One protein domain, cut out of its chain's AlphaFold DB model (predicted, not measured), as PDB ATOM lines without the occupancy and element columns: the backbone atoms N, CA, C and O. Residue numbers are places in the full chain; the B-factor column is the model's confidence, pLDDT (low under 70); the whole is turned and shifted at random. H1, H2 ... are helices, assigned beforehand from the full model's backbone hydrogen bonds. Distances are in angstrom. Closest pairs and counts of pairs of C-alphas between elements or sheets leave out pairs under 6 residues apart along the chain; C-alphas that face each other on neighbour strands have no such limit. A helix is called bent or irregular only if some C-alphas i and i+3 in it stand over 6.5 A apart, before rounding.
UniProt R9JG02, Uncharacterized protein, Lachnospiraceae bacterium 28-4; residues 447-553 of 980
ATOM      1  N   GLN A 447      39.175 -58.372   1.969       73.81
ATOM      2  CA  GLN A 447      39.736 -58.736   0.664       73.81
ATOM      3  C   GLN A 447      39.363 -57.734  -0.435       73.81
ATOM      4  O   GLN A 447      40.203 -57.367  -1.237       73.81
ATOM      5  N   THR A 448      38.134 -57.225  -0.409       81.94
ATOM      6  CA  THR A 448      37.641 -56.212  -1.349       81.94
ATOM      7  C   THR A 448      38.459 -54.920  -1.348       81.94
ATOM      8  O   THR A 448      38.549 -54.288  -2.391       81.94
ATOM      9  N   PHE A 449      39.069 -54.537  -0.221       83.25
ATOM     10  CA  PHE A 449      40.031 -53.430  -0.174       83.25
ATOM     11  C   PHE A 449      41.406 -53.872  -0.689       83.25
ATOM     12  O   PHE A 449      41.996 -53.195  -1.521       83.25
ATOM     13  N   LYS A 450      41.889 -55.044  -0.253       81.12
ATOM     14  CA  LYS A 450      43.192 -55.602  -0.670       81.12
ATOM     15  C   LYS A 450      43.291 -55.883  -2.176       81.12
ATOM     16  O   LYS A 450      44.397 -55.961  -2.700       81.12
ATOM     17  N   ASP A 451      42.155 -56.059  -2.849       83.94
ATOM     18  CA  ASP A 451      42.054 -56.251  -4.298       83.94
ATOM     19  C   ASP A 451      42.213 -54.937  -5.097       83.94
ATOM     20  O   ASP A 451      42.345 -54.991  -6.320       83.94
ATOM     21  N   LEU A 452      42.186 -53.768  -4.439       82.44
ATOM     22  CA  LEU A 452      42.485 -52.480  -5.070       82.44
ATOM     23  C   LEU A 452      43.993 -52.320  -5.312       82.44
ATOM     24  O   LEU A 452      44.814 -52.832  -4.549       82.44
ATOM     25  N   ASP A 453      44.352 -51.551  -6.340       84.44
ATOM     26  CA  ASP A 453      45.732 -51.102  -6.556       84.44
ATOM     27  C   ASP A 453      46.175 -50.168  -5.411       84.44
ATOM     28  O   ASP A 453      45.329 -49.504  -4.815       84.44
ATOM     29  N   SER A 454      47.480 -50.096  -5.111       81.25
ATOM     30  CA  SER A 454      48.010 -49.321  -3.966       81.25
ATOM     31  C   SER A 454      47.510 -47.874  -3.951       81.25
ATOM     32  O   SER A 454      46.969 -47.426  -2.950       81.25
ATOM     33  N   ASP A 455      47.576 -47.190  -5.093       77.88
ATOM     34  CA  ASP A 455      47.151 -45.790  -5.204       77.88
ATOM     35  C   ASP A 455      45.645 -45.623  -4.912       77.88
ATOM     36  O   ASP A 455      45.212 -44.634  -4.329       77.88
ATOM     37  N   LEU A 456      44.821 -46.619  -5.263       81.56
ATOM     38  CA  LEU A 456      43.385 -46.616  -4.956       81.56
ATOM     39  C   LEU A 456      43.099 -46.970  -3.493       81.56
ATOM     40  O   LEU A 456      42.085 -46.529  -2.954       81.56
ATOM     41  N   GLN A 457      43.956 -47.772  -2.857       81.06
ATOM     42  CA  GLN A 457      43.878 -48.037  -1.421       81.06
ATOM     43  C   GLN A 457      44.118 -46.750  -0.629       81.06
ATOM     44  O   GLN A 457      43.349 -46.466   0.288       81.06
ATOM     45  N   ASP A 458      45.116 -45.959  -1.025       78.12
ATOM     46  CA  ASP A 458      45.438 -44.682  -0.384       78.12
ATOM     47  C   ASP A 458      44.304 -43.664  -0.567       78.12
ATOM     48  O   ASP A 458      43.840 -43.074   0.408       78.12
ATOM     49  N   ILE A 459      43.760 -43.545  -1.784       75.62
ATOM     50  CA  ILE A 459      42.586 -42.699  -2.060       75.62
ATOM     51  C   ILE A 459      41.372 -43.139  -1.229       75.62
ATOM     52  O   ILE A 459      40.661 -42.305  -0.672       75.62
ATOM     53  N   ALA A 460      41.112 -44.446  -1.129       79.81
ATOM     54  CA  ALA A 460      40.005 -44.951  -0.324       79.81
ATOM     55  C   ALA A 460      40.174 -44.608   1.161       79.81
ATOM     56  O   ALA A 460      39.193 -44.244   1.801       79.81
ATOM     57  N   VAL A 461      41.393 -44.711   1.703       79.50
ATOM     58  CA  VAL A 461      41.691 -44.309   3.085       79.50
ATOM     59  C   VAL A 461      41.400 -42.824   3.283       79.50
ATOM     60  O   VAL A 461      40.607 -42.510   4.162       79.50
ATOM     61  N   GLN A 462      41.920 -41.952   2.415       72.81
ATOM     62  CA  GLN A 462      41.713 -40.501   2.513       72.81
ATOM     63  C   GLN A 462      40.231 -40.107   2.481       72.81
ATOM     64  O   GLN A 462      39.789 -39.300   3.290       72.81
ATOM     65  N   ILE A 463      39.434 -40.710   1.589       73.69
ATOM     66  CA  ILE A 463      37.988 -40.439   1.543       73.69
ATOM     67  C   ILE A 463      37.304 -40.876   2.841       73.69
ATOM     68  O   ILE A 463      36.391 -40.197   3.297       73.69
ATOM     69  N   ILE A 464      37.692 -42.023   3.414       81.12
ATOM     70  CA  ILE A 464      37.061 -42.524   4.644       81.12
ATOM     71  C   ILE A 464      37.480 -41.678   5.854       81.12
ATOM     72  O   ILE A 464      36.656 -41.479   6.742       81.12
ATOM     73  N   GLU A 465      38.715 -41.173   5.880       77.25
ATOM     74  CA  GLU A 465      39.231 -40.294   6.941       77.25
ATOM     75  C   GLU A 465      38.444 -38.989   7.059       77.25
ATOM     76  O   GLU A 465      38.187 -38.548   8.174       77.25
ATOM     77  N   GLY A 466      38.019 -38.408   5.936       64.56
ATOM     78  CA  GLY A 466      37.251 -37.163   5.940       64.56
ATOM     79  C   GLY A 466      35.732 -37.333   6.001       64.56
ATOM     80  O   GLY A 466      35.013 -36.346   5.878       64.56
ATOM     81  N   LEU A 467      35.200 -38.550   6.184       76.19
ATOM     82  CA  LEU A 467      33.763 -38.706   6.430       76.19
ATOM     83  C   LEU A 467      33.398 -38.142   7.804       76.19
ATOM     84  O   LEU A 467      33.950 -38.575   8.812       76.19
ATOM     85  N   ASP A 468      32.393 -37.274   7.855       72.81
ATOM     86  CA  ASP A 468      31.802 -36.780   9.100       72.81
ATOM     87  C   ASP A 468      30.622 -37.655   9.590       72.81
ATOM     88  O   ASP A 468      30.199 -38.624   8.944       72.81
ATOM     89  N   TYR A 469      30.079 -37.318  10.765       76.00
ATOM     90  CA  TYR A 469      29.033 -38.106  11.418       76.00
ATOM     91  C   TYR A 469      27.688 -38.118  10.674       76.00
ATOM     92  O   TYR A 469      26.860 -38.995  10.941       76.00
ATOM     93  N   SER A 470      27.454 -37.228   9.702       75.50
ATOM     94  CA  SER A 470      26.237 -37.235   8.874       75.50
ATOM     95  C   SER A 470      26.074 -38.550   8.099       75.50
ATOM     96  O   SER A 470      24.957 -39.009   7.831       75.50
ATOM     97  N   TYR A 471      27.183 -39.247   7.825       80.81
ATOM     98  CA  TYR A 471      27.186 -40.551   7.172       80.81
ATOM     99  C   TYR A 471      26.703 -41.696   8.076       80.81
ATOM    100  O   TYR A 471      26.383 -42.778   7.567       80.81
ATOM    101  N   ALA A 472      26.589 -41.493   9.393       82.75
ATOM    102  CA  ALA A 472      26.212 -42.541  10.339       82.75
ATOM    103  C   ALA A 472      24.833 -43.143  10.026       82.75
ATOM    104  O   ALA A 472      24.670 -44.365  10.008       82.75
ATOM    105  N   SER A 473      23.843 -42.315   9.688       80.12
ATOM    106  CA  SER A 473      22.500 -42.788   9.316       80.12
ATOM    107  C   SER A 473      22.512 -43.615   8.028       80.12
ATOM    108  O   SER A 473      21.840 -44.649   7.938       80.12
ATOM    109  N   ALA A 474      23.337 -43.227   7.051       80.69
ATOM    110  CA  ALA A 474      23.517 -43.987   5.817       80.69
ATOM    111  C   ALA A 474      24.213 -45.338   6.069       80.69
ATOM    112  O   ALA A 474      23.804 -46.354   5.502       80.69
ATOM    113  N   MET A 475      25.209 -45.377   6.960       83.06
ATOM    114  CA  MET A 475      25.873 -46.616   7.380       83.06
ATOM    115  C   MET A 475      24.934 -47.530   8.176       83.06
ATOM    116  O   MET A 475      24.893 -48.738   7.935       83.06
ATOM    117  N   LYS A 476      24.111 -46.973   9.071       80.12
ATOM    118  CA  LYS A 476      23.148 -47.735   9.879       80.12
ATOM    119  C   LYS A 476      22.104 -48.461   9.029       80.12
ATOM    120  O   LYS A 476      21.679 -49.558   9.395       80.12
ATOM    121  N   ALA A 477      21.743 -47.914   7.868       80.38
ATOM    122  CA  ALA A 477      20.833 -48.561   6.922       80.38
ATOM    123  C   ALA A 477      21.369 -49.895   6.350       80.38
ATOM    124  O   ALA A 477      20.584 -50.700   5.846       80.38
ATOM    125  N   TYR A 478      22.676 -50.163   6.465       72.81
ATOM    126  CA  TYR A 478      23.321 -51.434   6.097       72.81
ATOM    127  C   TYR A 478      23.357 -52.459   7.259       72.81
ATOM    128  O   TYR A 478      24.111 -53.429   7.221       72.81
ATOM    129  N   ASP A 479      22.527 -52.217   8.282       59.94
ATOM    130  CA  ASP A 479      22.231 -52.967   9.512       59.94
ATOM    131  C   ASP A 479      23.136 -54.158   9.888       59.94
ATOM    132  O   ASP A 479      22.886 -55.299   9.488       59.94
ATOM    133  N   PRO A 480      24.091 -53.941  10.806       58.53
ATOM    134  CA  PRO A 480      24.843 -52.720  11.078       58.53
ATOM    135  C   PRO A 480      26.317 -52.967  10.734       58.53
ATOM    136  O   PRO A 480      27.196 -52.797  11.567       58.53
ATOM    137  N   ASP A 481      26.592 -53.431   9.515       72.50
ATOM    138  CA  ASP A 481      27.963 -53.572   9.026       72.50
ATOM    139  C   ASP A 481      28.401 -52.231   8.401       72.50
ATOM    140  O   ASP A 481      28.142 -52.018   7.212       72.50
ATOM    141  N   PRO A 482      29.044 -51.303   9.145       81.44
ATOM    142  CA  PRO A 482      29.480 -50.016   8.592       81.44
ATOM    143  C   PRO A 482      30.443 -50.219   7.415       81.44
ATOM    144  O   PRO A 482      30.443 -49.445   6.458       81.44
ATOM    145  N   TYR A 483      31.189 -51.331   7.400       82.94
ATOM    146  CA  TYR A 483      32.022 -51.687   6.262       82.94
ATOM    147  C   TYR A 483      31.206 -52.014   5.003       82.94
ATOM    148  O   TYR A 483      31.685 -51.774   3.898       82.94
ATOM    149  N   ALA A 484      29.984 -52.540   5.113       83.00
ATOM    150  CA  ALA A 484      29.159 -52.819   3.940       83.00
ATOM    151  C   ALA A 484      28.798 -51.536   3.178       83.00
ATOM    152  O   ALA A 484      28.847 -51.540   1.947       83.00
ATOM    153  N   TYR A 485      28.523 -50.442   3.897       87.06
ATOM    154  CA  TYR A 485      28.348 -49.123   3.290       87.06
ATOM    155  C   TYR A 485      29.627 -48.681   2.570       87.06
ATOM    156  O   TYR A 485      29.587 -48.397   1.373       87.06
ATOM    157  N   ILE A 486      30.775 -48.725   3.257       88.56
ATOM    158  CA  ILE A 486      32.075 -48.338   2.684       88.56
ATOM    159  C   ILE A 486      32.409 -49.149   1.429       88.56
ATOM    160  O   ILE A 486      32.766 -48.608   0.378       88.56
ATOM    161  N   ARG A 487      32.234 -50.467   1.514       86.81
ATOM    162  CA  ARG A 487      32.451 -51.402   0.415       86.81
ATOM    163  C   ARG A 487      31.602 -51.033  -0.793       86.81
ATOM    164  O   ARG A 487      32.132 -50.921  -1.894       86.81
ATOM    165  N   ASP A 488      30.297 -50.879  -0.600       86.81
ATOM    166  CA  ASP A 488      29.359 -50.727  -1.710       86.81
ATOM    167  C   ASP A 488      29.389 -49.318  -2.311       86.81
ATOM    168  O   ASP A 488      29.117 -49.170  -3.503       86.81
ATOM    169  N   LYS A 489      29.727 -48.298  -1.511       86.19
ATOM    170  CA  LYS A 489      29.700 -46.888  -1.922       86.19
ATOM    171  C   LYS A 489      31.039 -46.311  -2.359       86.19
ATOM    172  O   LYS A 489      31.011 -45.344  -3.109       86.19
ATOM    173  N   PHE A 490      32.166 -46.888  -1.944       85.12
ATOM    174  CA  PHE A 490      33.494 -46.361  -2.287       85.12
ATOM    175  C   PHE A 490      34.386 -47.419  -2.942       85.12
ATOM    176  O   PHE A 490      34.853 -47.229  -4.063       85.12
ATOM    177  N   ILE A 491      34.546 -48.587  -2.314       86.88
ATOM    178  CA  ILE A 491      35.501 -49.612  -2.779       86.88
ATOM    179  C   ILE A 491      35.066 -50.273  -4.092       86.88
ATOM    180  O   ILE A 491      35.844 -50.406  -5.036       86.88
ATOM    181  N   VAL A 492      33.806 -50.705  -4.176       86.62
ATOM    182  CA  VAL A 492      33.273 -51.390  -5.358       86.62
ATOM    183  C   VAL A 492      33.278 -50.483  -6.596       86.62
ATOM    184  O   VAL A 492      33.708 -50.973  -7.644       86.62
ATOM    185  N   PRO A 493      32.861 -49.202  -6.532       87.50
ATOM    186  CA  PRO A 493      33.049 -48.254  -7.631       87.50
ATOM    187  C   PRO A 493      34.504 -48.167  -8.110       87.50
ATOM    188  O   PRO A 493      34.760 -48.408  -9.289       87.50
ATOM    189  N   MET A 494      35.468 -47.958  -7.202       87.06
ATOM    190  CA  MET A 494      36.895 -47.873  -7.555       87.06
ATOM    191  C   MET A 494      37.419 -49.141  -8.238       87.06
ATOM    192  O   MET A 494      38.129 -49.069  -9.240       87.06
ATOM    193  N   SER A 495      37.017 -50.319  -7.751       85.44
ATOM    194  CA  SER A 495      37.446 -51.604  -8.322       85.44
ATOM    195  C   SER A 495      36.977 -51.838  -9.765       85.44
ATOM    196  O   SER A 495      37.533 -52.678 -10.472       85.44
ATOM    197  N   LYS A 496      35.933 -51.122 -10.202       90.69
ATOM    198  CA  LYS A 496      35.317 -51.267 -11.530       90.69
ATOM    199  C   LYS A 496      35.859 -50.271 -12.553       90.69
ATOM    200  O   LYS A 496      35.491 -50.375 -13.725       90.69
ATOM    201  N   LEU A 497      36.701 -49.328 -12.133       90.31
ATOM    202  CA  LEU A 497      37.283 -48.330 -13.022       90.31
ATOM    203  C   LEU A 497      38.188 -48.984 -14.068       90.31
ATOM    204  O   LEU A 497      38.923 -49.935 -13.788       90.31
ATOM    205  N   SER A 498      38.142 -48.447 -15.287       93.12
ATOM    206  CA  SER A 498      39.103 -48.804 -16.329       93.12
ATOM    207  C   SER A 498      40.497 -48.272 -15.979       93.12
ATOM    208  O   SER A 498      40.608 -47.294 -15.246       93.12
ATOM    209  N   ASP A 499      41.568 -48.850 -16.531       90.88
ATOM    210  CA  ASP A 499      42.940 -48.386 -16.243       90.88
ATOM    211  C   ASP A 499      43.135 -46.886 -16.537       90.88
ATOM    212  O   ASP A 499      43.840 -46.191 -15.807       90.88
ATOM    213  N   GLY A 500      42.472 -46.367 -17.580       92.50
ATOM    214  CA  GLY A 500      42.497 -44.937 -17.901       92.50
ATOM    215  C   GLY A 500      41.741 -44.081 -16.883       92.50
ATOM    216  O   GLY A 500      42.203 -42.998 -16.527       92.50
ATOM    217  N   ASP A 501      40.609 -44.571 -16.380       92.31
ATOM    218  CA  ASP A 501      39.822 -43.876 -15.359       92.31
ATOM    219  C   ASP A 501      40.503 -43.914 -13.986       92.31
ATOM    220  O   ASP A 501      40.440 -42.930 -13.256       92.31
ATOM    221  N   LYS A 502      41.217 -45.002 -13.659       88.06
ATOM    222  CA  LYS A 502      42.055 -45.096 -12.455       88.06
ATOM    223  C   LYS A 502      43.161 -44.043 -12.461       88.06
ATOM    224  O   LYS A 502      43.284 -43.293 -11.501       88.06
ATOM    225  N   GLN A 503      43.906 -43.934 -13.566       86.94
ATOM    226  CA  GLN A 503      44.938 -42.899 -13.720       86.94
ATOM    227  C   GLN A 503      44.352 -41.493 -13.615       86.94
ATOM    228  O   GLN A 503      44.950 -40.617 -13.001       86.94
ATOM    229  N   LYS A 504      43.169 -41.277 -14.199       91.12
ATOM    230  CA  LYS A 504      42.485 -39.986 -14.122       91.12
ATOM    231  C   LYS A 504      42.027 -39.661 -12.699       91.12
ATOM    232  O   LYS A 504      42.128 -38.506 -12.293       91.12
ATOM    233  N   LEU A 505      41.518 -40.647 -11.958       84.50
ATOM    234  CA  LEU A 505      41.141 -40.488 -10.554       84.50
ATOM    235  C   LEU A 505      42.366 -40.088  -9.728       84.50
ATOM    236  O   LEU A 505      42.329 -39.063  -9.056       84.50
ATOM    237  N   GLN A 506      43.459 -40.838  -9.869       79.25
ATOM    238  CA  GLN A 506      44.730 -40.573  -9.199       79.25
ATOM    239  C   GLN A 506      45.260 -39.169  -9.494       79.25
ATOM    240  O   GLN A 506      45.478 -38.398  -8.566       79.25
ATOM    241  N   SER A 507      45.397 -38.795 -10.771       81.50
ATOM    242  CA  SER A 507      45.901 -37.465 -11.125       81.50
ATOM    243  C   SER A 507      44.997 -36.351 -10.600       81.50
ATOM    244  O   SER A 507      45.486 -35.296 -10.221       81.50
ATOM    245  N   SER A 508      43.677 -36.579 -10.565       79.88
ATOM    246  CA  SER A 508      42.734 -35.581 -10.047       79.88
ATOM    247  C   SER A 508      42.881 -35.392  -8.536       79.88
ATOM    248  O   SER A 508      42.822 -34.260  -8.077       79.88
ATOM    249  N   PHE A 509      43.107 -36.474  -7.782       76.75
ATOM    250  CA  PHE A 509      43.422 -36.410  -6.351       76.75
ATOM    251  C   PHE A 509      44.763 -35.713  -6.097       76.75
ATOM    252  O   PHE A 509      44.827 -34.776  -5.309       76.75
ATOM    253  N   GLU A 510      45.821 -36.114  -6.804       76.00
ATOM    254  CA  GLU A 510      47.151 -35.506  -6.666       76.00
ATOM    255  C   GLU A 510      47.150 -34.009  -6.996       76.00
ATOM    256  O   GLU A 510      47.856 -33.237  -6.352       76.00
ATOM    257  N   ASP A 511      46.393 -33.589  -8.011       75.50
ATOM    258  CA  ASP A 511      46.273 -32.178  -8.367       75.50
ATOM    259  C   ASP A 511      45.388 -31.408  -7.383       75.50
ATOM    260  O   ASP A 511      45.698 -30.256  -7.090       75.50
ATOM    261  N   LEU A 512      44.349 -32.039  -6.827       73.94
ATOM    262  CA  LEU A 512      43.472 -31.424  -5.829       73.94
ATOM    263  C   LEU A 512      44.230 -31.139  -4.528       73.94
ATOM    264  O   LEU A 512      44.131 -30.037  -4.008       73.94
ATOM    265  N   LEU A 513      45.058 -32.080  -4.060       70.81
ATOM    266  CA  LEU A 513      45.870 -31.931  -2.842       70.81
ATOM    267  C   LEU A 513      46.975 -30.861  -2.951       70.81
ATOM    268  O   LEU A 513      47.596 -30.511  -1.951       70.81
ATOM    269  N   LYS A 514      47.257 -30.346  -4.156       77.81
ATOM    270  CA  LYS A 514      48.167 -29.201  -4.359       77.81
ATOM    271  C   LYS A 514      47.455 -27.856  -4.226       77.81
ATOM    272  O   LYS A 514      48.128 -26.825  -4.239       77.81
ATOM    273  N   LEU A 515      46.122 -27.859  -4.205       73.69
ATOM    274  CA  LEU A 515      45.307 -26.662  -4.068       73.69
ATOM    275  C   LEU A 515      45.038 -26.401  -2.592       73.69
ATOM    276  O   LEU A 515      44.901 -27.318  -1.791       73.69
ATOM    277  N   ASP A 516      44.963 -25.122  -2.264       71.62
ATOM    278  CA  ASP A 516      44.653 -24.648  -0.924       71.62
ATOM    279  C   ASP A 516      43.134 -24.464  -0.825       71.62
ATOM    280  O   ASP A 516      42.570 -23.687  -1.598       71.62
ATOM    281  N   ALA A 517      42.466 -25.214   0.053       66.75
ATOM    282  CA  ALA A 517      41.014 -25.146   0.205       66.75
ATOM    283  C   ALA A 517      40.563 -23.735   0.619       66.75
ATOM    284  O   ALA A 517      39.621 -23.200   0.027       66.75
ATOM    285  N   ASP A 518      41.314 -23.100   1.521       69.69
ATOM    286  CA  ASP A 518      41.006 -21.800   2.123       69.69
ATOM    287  C   ASP A 518      41.344 -20.624   1.201       69.69
ATOM    288  O   ASP A 518      40.943 -19.481   1.433       69.69
ATOM    289  N   ASN A 519      42.045 -20.892   0.097       76.25
ATOM    290  CA  ASN A 519      42.311 -19.899  -0.929       76.25
ATOM    291  C   ASN A 519      41.084 -19.696  -1.830       76.25
ATOM    292  O   ASN A 519      40.848 -20.398  -2.819       76.25
ATOM    293  N   LEU A 520      40.319 -18.656  -1.533       72.62
ATOM    294  CA  LEU A 520      39.076 -18.269  -2.199       72.62
ATOM    295  C   LEU A 520      39.286 -17.609  -3.567       72.62
ATOM    296  O   LEU A 520      38.317 -17.190  -4.207       72.62
ATOM    297  N   ALA A 521      40.527 -17.504  -4.058       76.38
ATOM    298  CA  ALA A 521      40.782 -16.956  -5.381       76.38
ATOM    299  C   ALA A 521      39.980 -17.718  -6.449       76.38
ATOM    300  O   ALA A 521      40.023 -18.946  -6.537       76.38
ATOM    301  N   GLN A 522      39.308 -16.979  -7.337       74.44
ATOM    302  CA  GLN A 522      38.379 -17.553  -8.319       74.44
ATOM    303  C   GLN A 522      39.002 -18.676  -9.167       74.44
ATOM    304  O   GLN A 522      38.332 -19.647  -9.507       74.44
ATOM    305  N   ARG A 523      40.290 -18.555  -9.524       78.94
ATOM    306  CA  ARG A 523      41.001 -19.591 -10.293       78.94
ATOM    307  C   ARG A 523      41.237 -20.864  -9.485       78.94
ATOM    308  O   ARG A 523      41.122 -21.941 -10.055       78.94
ATOM    309  N   ASN A 524      41.574 -20.725  -8.205       81.00
ATOM    310  CA  ASN A 524      41.803 -21.851  -7.309       81.00
ATOM    311  C   ASN A 524      40.492 -22.617  -7.093       81.00
ATOM    312  O   ASN A 524      40.421 -23.810  -7.372       81.00
ATOM    313  N   GLN A 525      39.415 -21.896  -6.771       80.94
ATOM    314  CA  GLN A 525      38.094 -22.486  -6.547       80.94
ATOM    315  C   GLN A 525      37.499 -23.143  -7.799       80.94
ATOM    316  O   GLN A 525      36.922 -24.226  -7.711       80.94
ATOM    317  N   ALA A 526      37.691 -22.552  -8.983       83.75
ATOM    318  CA  ALA A 526      37.262 -23.170 -10.237       83.75
ATOM    319  C   ALA A 526      38.022 -24.473 -10.546       83.75
ATOM    320  O   ALA A 526      37.452 -25.397 -11.132       83.75
ATOM    321  N   GLU A 527      39.302 -24.560 -10.174       85.81
ATOM    322  CA  GLU A 527      40.080 -25.785 -10.354       85.81
ATOM    323  C   GLU A 527      39.690 -26.848  -9.313       85.81
ATOM    324  O   GLU A 527      39.481 -27.995  -9.707       85.81
ATOM    325  N   ILE A 528      39.461 -26.467  -8.046       82.31
ATOM    326  CA  ILE A 528      38.883 -27.350  -7.013       82.31
ATOM    327  C   ILE A 528      37.558 -27.934  -7.513       82.31
ATOM    328  O   ILE A 528      37.410 -29.151  -7.586       82.31
ATOM    329  N   GLU A 529      36.607 -27.095  -7.938       87.81
ATOM    330  CA  GLU A 529      35.288 -27.538  -8.410       87.81
ATOM    331  C   GLU A 529      35.397 -28.508  -9.597       87.81
ATOM    332  O   GLU A 529      34.715 -29.537  -9.649       87.81
ATOM    333  N   LYS A 530      36.297 -28.225 -10.544       92.06
ATOM    334  CA  LYS A 530      36.556 -29.085 -11.704       92.06
ATOM    335  C   LYS A 530      37.129 -30.448 -11.302       92.06
ATOM    336  O   LYS A 530      36.714 -31.470 -11.867       92.06
ATOM    337  N   LEU A 531      38.083 -30.477 -10.373       84.25
ATOM    338  CA  LEU A 531      38.713 -31.708  -9.893       84.25
ATOM    339  C   LEU A 531      37.730 -32.536  -9.060       84.25
ATOM    340  O   LEU A 531      37.537 -33.714  -9.362       84.25
ATOM    341  N   ILE A 532      37.008 -31.906  -8.130       84.62
ATOM    342  CA  ILE A 532      35.932 -32.527  -7.344       84.62
ATOM    343  C   ILE A 532      34.855 -33.116  -8.259       84.62
ATOM    344  O   ILE A 532      34.501 -34.283  -8.118       84.62
ATOM    345  N   THR A 533      34.390 -32.369  -9.265       91.75
ATOM    346  CA  THR A 533      33.397 -32.866 -10.235       91.75
ATOM    347  C   THR A 533      33.918 -34.081 -10.999       91.75
ATOM    348  O   THR A 533      33.175 -35.030 -11.264       91.75
ATOM    349  N   THR A 534      35.205 -34.074 -11.357       90.44
ATOM    350  CA  THR A 534      35.844 -35.203 -12.038       90.44
ATOM    351  C   THR A 534      35.882 -36.436 -11.140       90.44
ATOM    352  O   THR A 534      35.467 -37.507 -11.582       90.44
ATOM    353  N   ILE A 535      36.324 -36.281  -9.890       84.12
ATOM    354  CA  ILE A 535      36.378 -37.353  -8.889       84.12
ATOM    355  C   ILE A 535      34.973 -37.910  -8.631       84.12
ATOM    356  O   ILE A 535      34.753 -39.113  -8.762       84.12
ATOM    357  N   ALA A 536      34.002 -37.040  -8.354       84.94
ATOM    358  CA  ALA A 536      32.617 -37.414  -8.093       84.94
ATOM    359  C   ALA A 536      31.993 -38.177  -9.266       84.94
ATOM    360  O   ALA A 536      31.368 -39.217  -9.071       84.94
ATOM    361  N   THR A 537      32.242 -37.733 -10.503       90.88
ATOM    362  CA  THR A 537      31.764 -38.435 -11.703       90.88
ATOM    363  C   THR A 537      32.363 -39.838 -11.815       90.88
ATOM    364  O   THR A 537      31.643 -40.780 -12.138       90.88
ATOM    365  N   LEU A 538      33.668 -39.990 -11.558       86.69
ATOM    366  CA  LEU A 538      34.349 -41.287 -11.623       86.69
ATOM    367  C   LEU A 538      33.851 -42.253 -10.542       86.69
ATOM    368  O   LEU A 538      33.752 -43.451 -10.792       86.69
ATOM    369  N   LEU A 539      33.510 -41.737  -9.362       82.00
ATOM    370  CA  LEU A 539      33.030 -42.532  -8.232       82.00
ATOM    371  C   LEU A 539      31.500 -42.694  -8.192       82.00
ATOM    372  O   LEU A 539      30.992 -43.349  -7.285       82.00
ATOM    373  N   GLU A 540      30.773 -42.141  -9.170       87.00
ATOM    374  CA  GLU A 540      29.301 -42.103  -9.215       87.00
ATOM    375  C   GLU A 540      28.681 -41.465  -7.951       87.00
ATOM    376  O   GLU A 540      27.723 -41.982  -7.369       87.00
ATOM    377  N   LYS A 541      29.249 -40.334  -7.521       81.31
ATOM    378  CA  LYS A 541      28.873 -39.589  -6.316       81.31
ATOM    379  C   LYS A 541      28.381 -38.180  -6.617       81.31
ATOM    380  O   LYS A 541      28.599 -37.648  -7.706       81.31
ATOM    381  N   ASP A 542      27.718 -37.592  -5.627       82.44
ATOM    382  CA  ASP A 542      27.424 -36.167  -5.645       82.44
ATOM    383  C   ASP A 542      28.723 -35.360  -5.424       82.44
ATOM    384  O   ASP A 542      29.529 -35.737  -4.565       82.44
ATOM    385  N   PRO A 543      28.982 -34.288  -6.194       80.19
ATOM    386  CA  PRO A 543      30.154 -33.441  -5.990       80.19
ATOM    387  C   PRO A 543      30.267 -32.858  -4.580       80.19
ATOM    388  O   PRO A 543      31.386 -32.748  -4.085       80.19
ATOM    389  N   LEU A 544      29.151 -32.525  -3.924       73.00
ATOM    390  CA  LEU A 544      29.151 -32.000  -2.560       73.00
ATOM    391  C   LEU A 544      29.626 -33.060  -1.561       73.00
ATOM    392  O   LEU A 544      30.483 -32.763  -0.737       73.00
ATOM    393  N   GLU A 545      29.166 -34.312  -1.698       70.19
ATOM    394  CA  GLU A 545      29.626 -35.427  -0.847       70.19
ATOM    395  C   GLU A 545      31.157 -35.573  -0.891       70.19
ATOM    396  O   GLU A 545      31.792 -35.757   0.142       70.19
ATOM    397  N   ILE A 546      31.757 -35.476  -2.084       76.00
ATOM    398  CA  ILE A 546      33.215 -35.562  -2.263       76.00
ATOM    399  C   ILE A 546      33.923 -34.318  -1.730       76.00
ATOM    400  O   ILE A 546      35.009 -34.426  -1.172       76.00
ATOM    401  N   ARG A 547      33.327 -33.137  -1.915       68.94
ATOM    402  CA  ARG A 547      33.894 -31.872  -1.448       68.94
ATOM    403  C   ARG A 547      34.029 -31.849   0.070       68.94
ATOM    404  O   ARG A 547      35.113 -31.558   0.565       68.94
ATOM    405  N   VAL A 548      32.956 -32.217   0.769       62.16
ATOM    406  CA  VAL A 548      32.917 -32.324   2.233       62.16
ATOM    407  C   VAL A 548      33.892 -33.396   2.708       62.16
ATOM    408  O   VAL A 548      34.778 -33.104   3.502       62.16
ATOM    409  N   ALA A 549      33.819 -34.604   2.134       60.69
ATOM    410  CA  ALA A 549      34.653 -35.732   2.554       60.69
ATOM    411  C   ALA A 549      36.165 -35.530   2.347       60.69
ATOM    412  O   ALA A 549      36.958 -36.321   2.841       60.69
ATOM    413  N   LEU A 550      36.578 -34.523   1.574       66.50
ATOM    414  CA  LEU A 550      37.986 -34.207   1.332       66.50
ATOM    415  C   LEU A 550      38.425 -32.895   1.996       66.50
ATOM    416  O   LEU A 550      39.547 -32.462   1.754       66.50
ATOM    417  N   GLY A 551      37.564 -32.256   2.797       64.50
ATOM    418  CA  GLY A 551      37.886 -30.998   3.477       64.50
ATOM    419  C   GLY A 551      37.959 -29.781   2.547       64.50
ATOM    420  O   GLY A 551      38.667 -28.828   2.836       64.50
ATOM    421  N   PHE A 552      37.250 -29.805   1.413       66.75
ATOM    422  CA  PHE A 552      37.179 -28.690   0.452       66.75
ATOM    423  C   PHE A 552      35.839 -27.942   0.500       66.75
ATOM    424  O   PHE A 552      35.508 -27.193  -0.436       66.75
ATOM    425  N   ASP A 553      35.030 -28.187   1.533       68.81
ATOM    426  CA  ASP A 553      33.766 -27.486   1.720       68.81
ATOM    427  C   ASP A 553      34.025 -26.052   2.178       68.81
ATOM    428  O   ASP A 553      34.475 -25.792   3.286       68.81
TER     429      ASP A 553
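AT A GLANCE: This is residues 447 to 553 of the 980 residues of an uncharacterized protein of Lachnospiraceae bacterium 28-4 (UniProt R9JG02). Two groups of helices meet in one all-helix body: at one end H1, H2 and H3 are gathered round H4, and at the other H5 and H6 fold back on each other as a helical hairpin. The short H7 lies between the groups, packed across H6 and on H2, while H2 also reaches H5. The 107 printed residues hold seven named helices, H1 to H7 in order, and no named strand; the helix packing is mostly crossed. The whole is compact, with a radius of gyration of the C-alphas of 14.0 A, and spans 43 by 32 by 18 A.

IN THESE COORDINATES: H1 is residues 447 to 450, with C-alpha 447 at (39.736, -58.736, 0.664). H2 is residues 454 to 465 and 16.7 A long; H3 is residues 471 to 476. H4, residues 482 to 495, measures 18.8 A and is only just irregular: C-alphas 489 and 492 are 6.7 A apart. H5, residues 499 to 512, measures 19.9 A. H6, residues 522 to 539, is the longest at 25.5 A and begins at C-alpha 522, (38.379, -17.553, -8.319). H7 is residues 543 to 549, with C-alpha 549 at (34.653, -35.732, 2.554).

HOW THE PARTS SIT: The hub is H4, which touches four helices. H2 touches it, closest at the C-alphas of Ala 460 and Ile 491, 6.9 A, running opposite ways at 38 degrees, a tilt only just steep. H1 touches H4 residues 487 to 492, closest at the C-alphas of Phe 449 and Ile 491, 6.5 A. H3 touches H4 residues 482 to 486, closest at the C-alphas of Met 475 and Pro 482, 5.1 A. H6 only just touches H4, with 3 pairs of C-alphas within 8 A, the closest those of Leu 539 and Pro 493, 5.8 A. H5 and H6 form a hairpin, opposite ways at a shallow tilt of 31 degrees; their closest C-alphas, Ser 508 and Leu 531, are 5.6 A apart. H2 touches H5 with residues 455 to 459 alone, closest at the C-alphas of Asp 455 and Gln 506, 7.0 A. H7 is about perpendicular to H6, at 85 degrees, and touches its residues 532 to 537, closest at the C-alphas of Pro 543 and Ala 536, 5.1 A. H7 also touches H2, closest at the C-alphas of Ala 549 and Ile 463, 5.9 A. H3 and H7 are apart, as are H4 and H7. Every O i to N i+4 pair is within hydrogen-bond range in H2, H3, H5, H6 and H7; H4 has 8 of 10, and H1 is too short for such a pair.

THE WHOLE: The C-alphas farthest apart, Asp 479 and Ala 521, are 43.2 A from each other. The printed part has no cut and no long link; H5 to H6 is short, the others tight. The mean pLDDT of the printed part is 79.8, with residues 466, 479 to 480, 517 to 518 and 547 to 553 under 70.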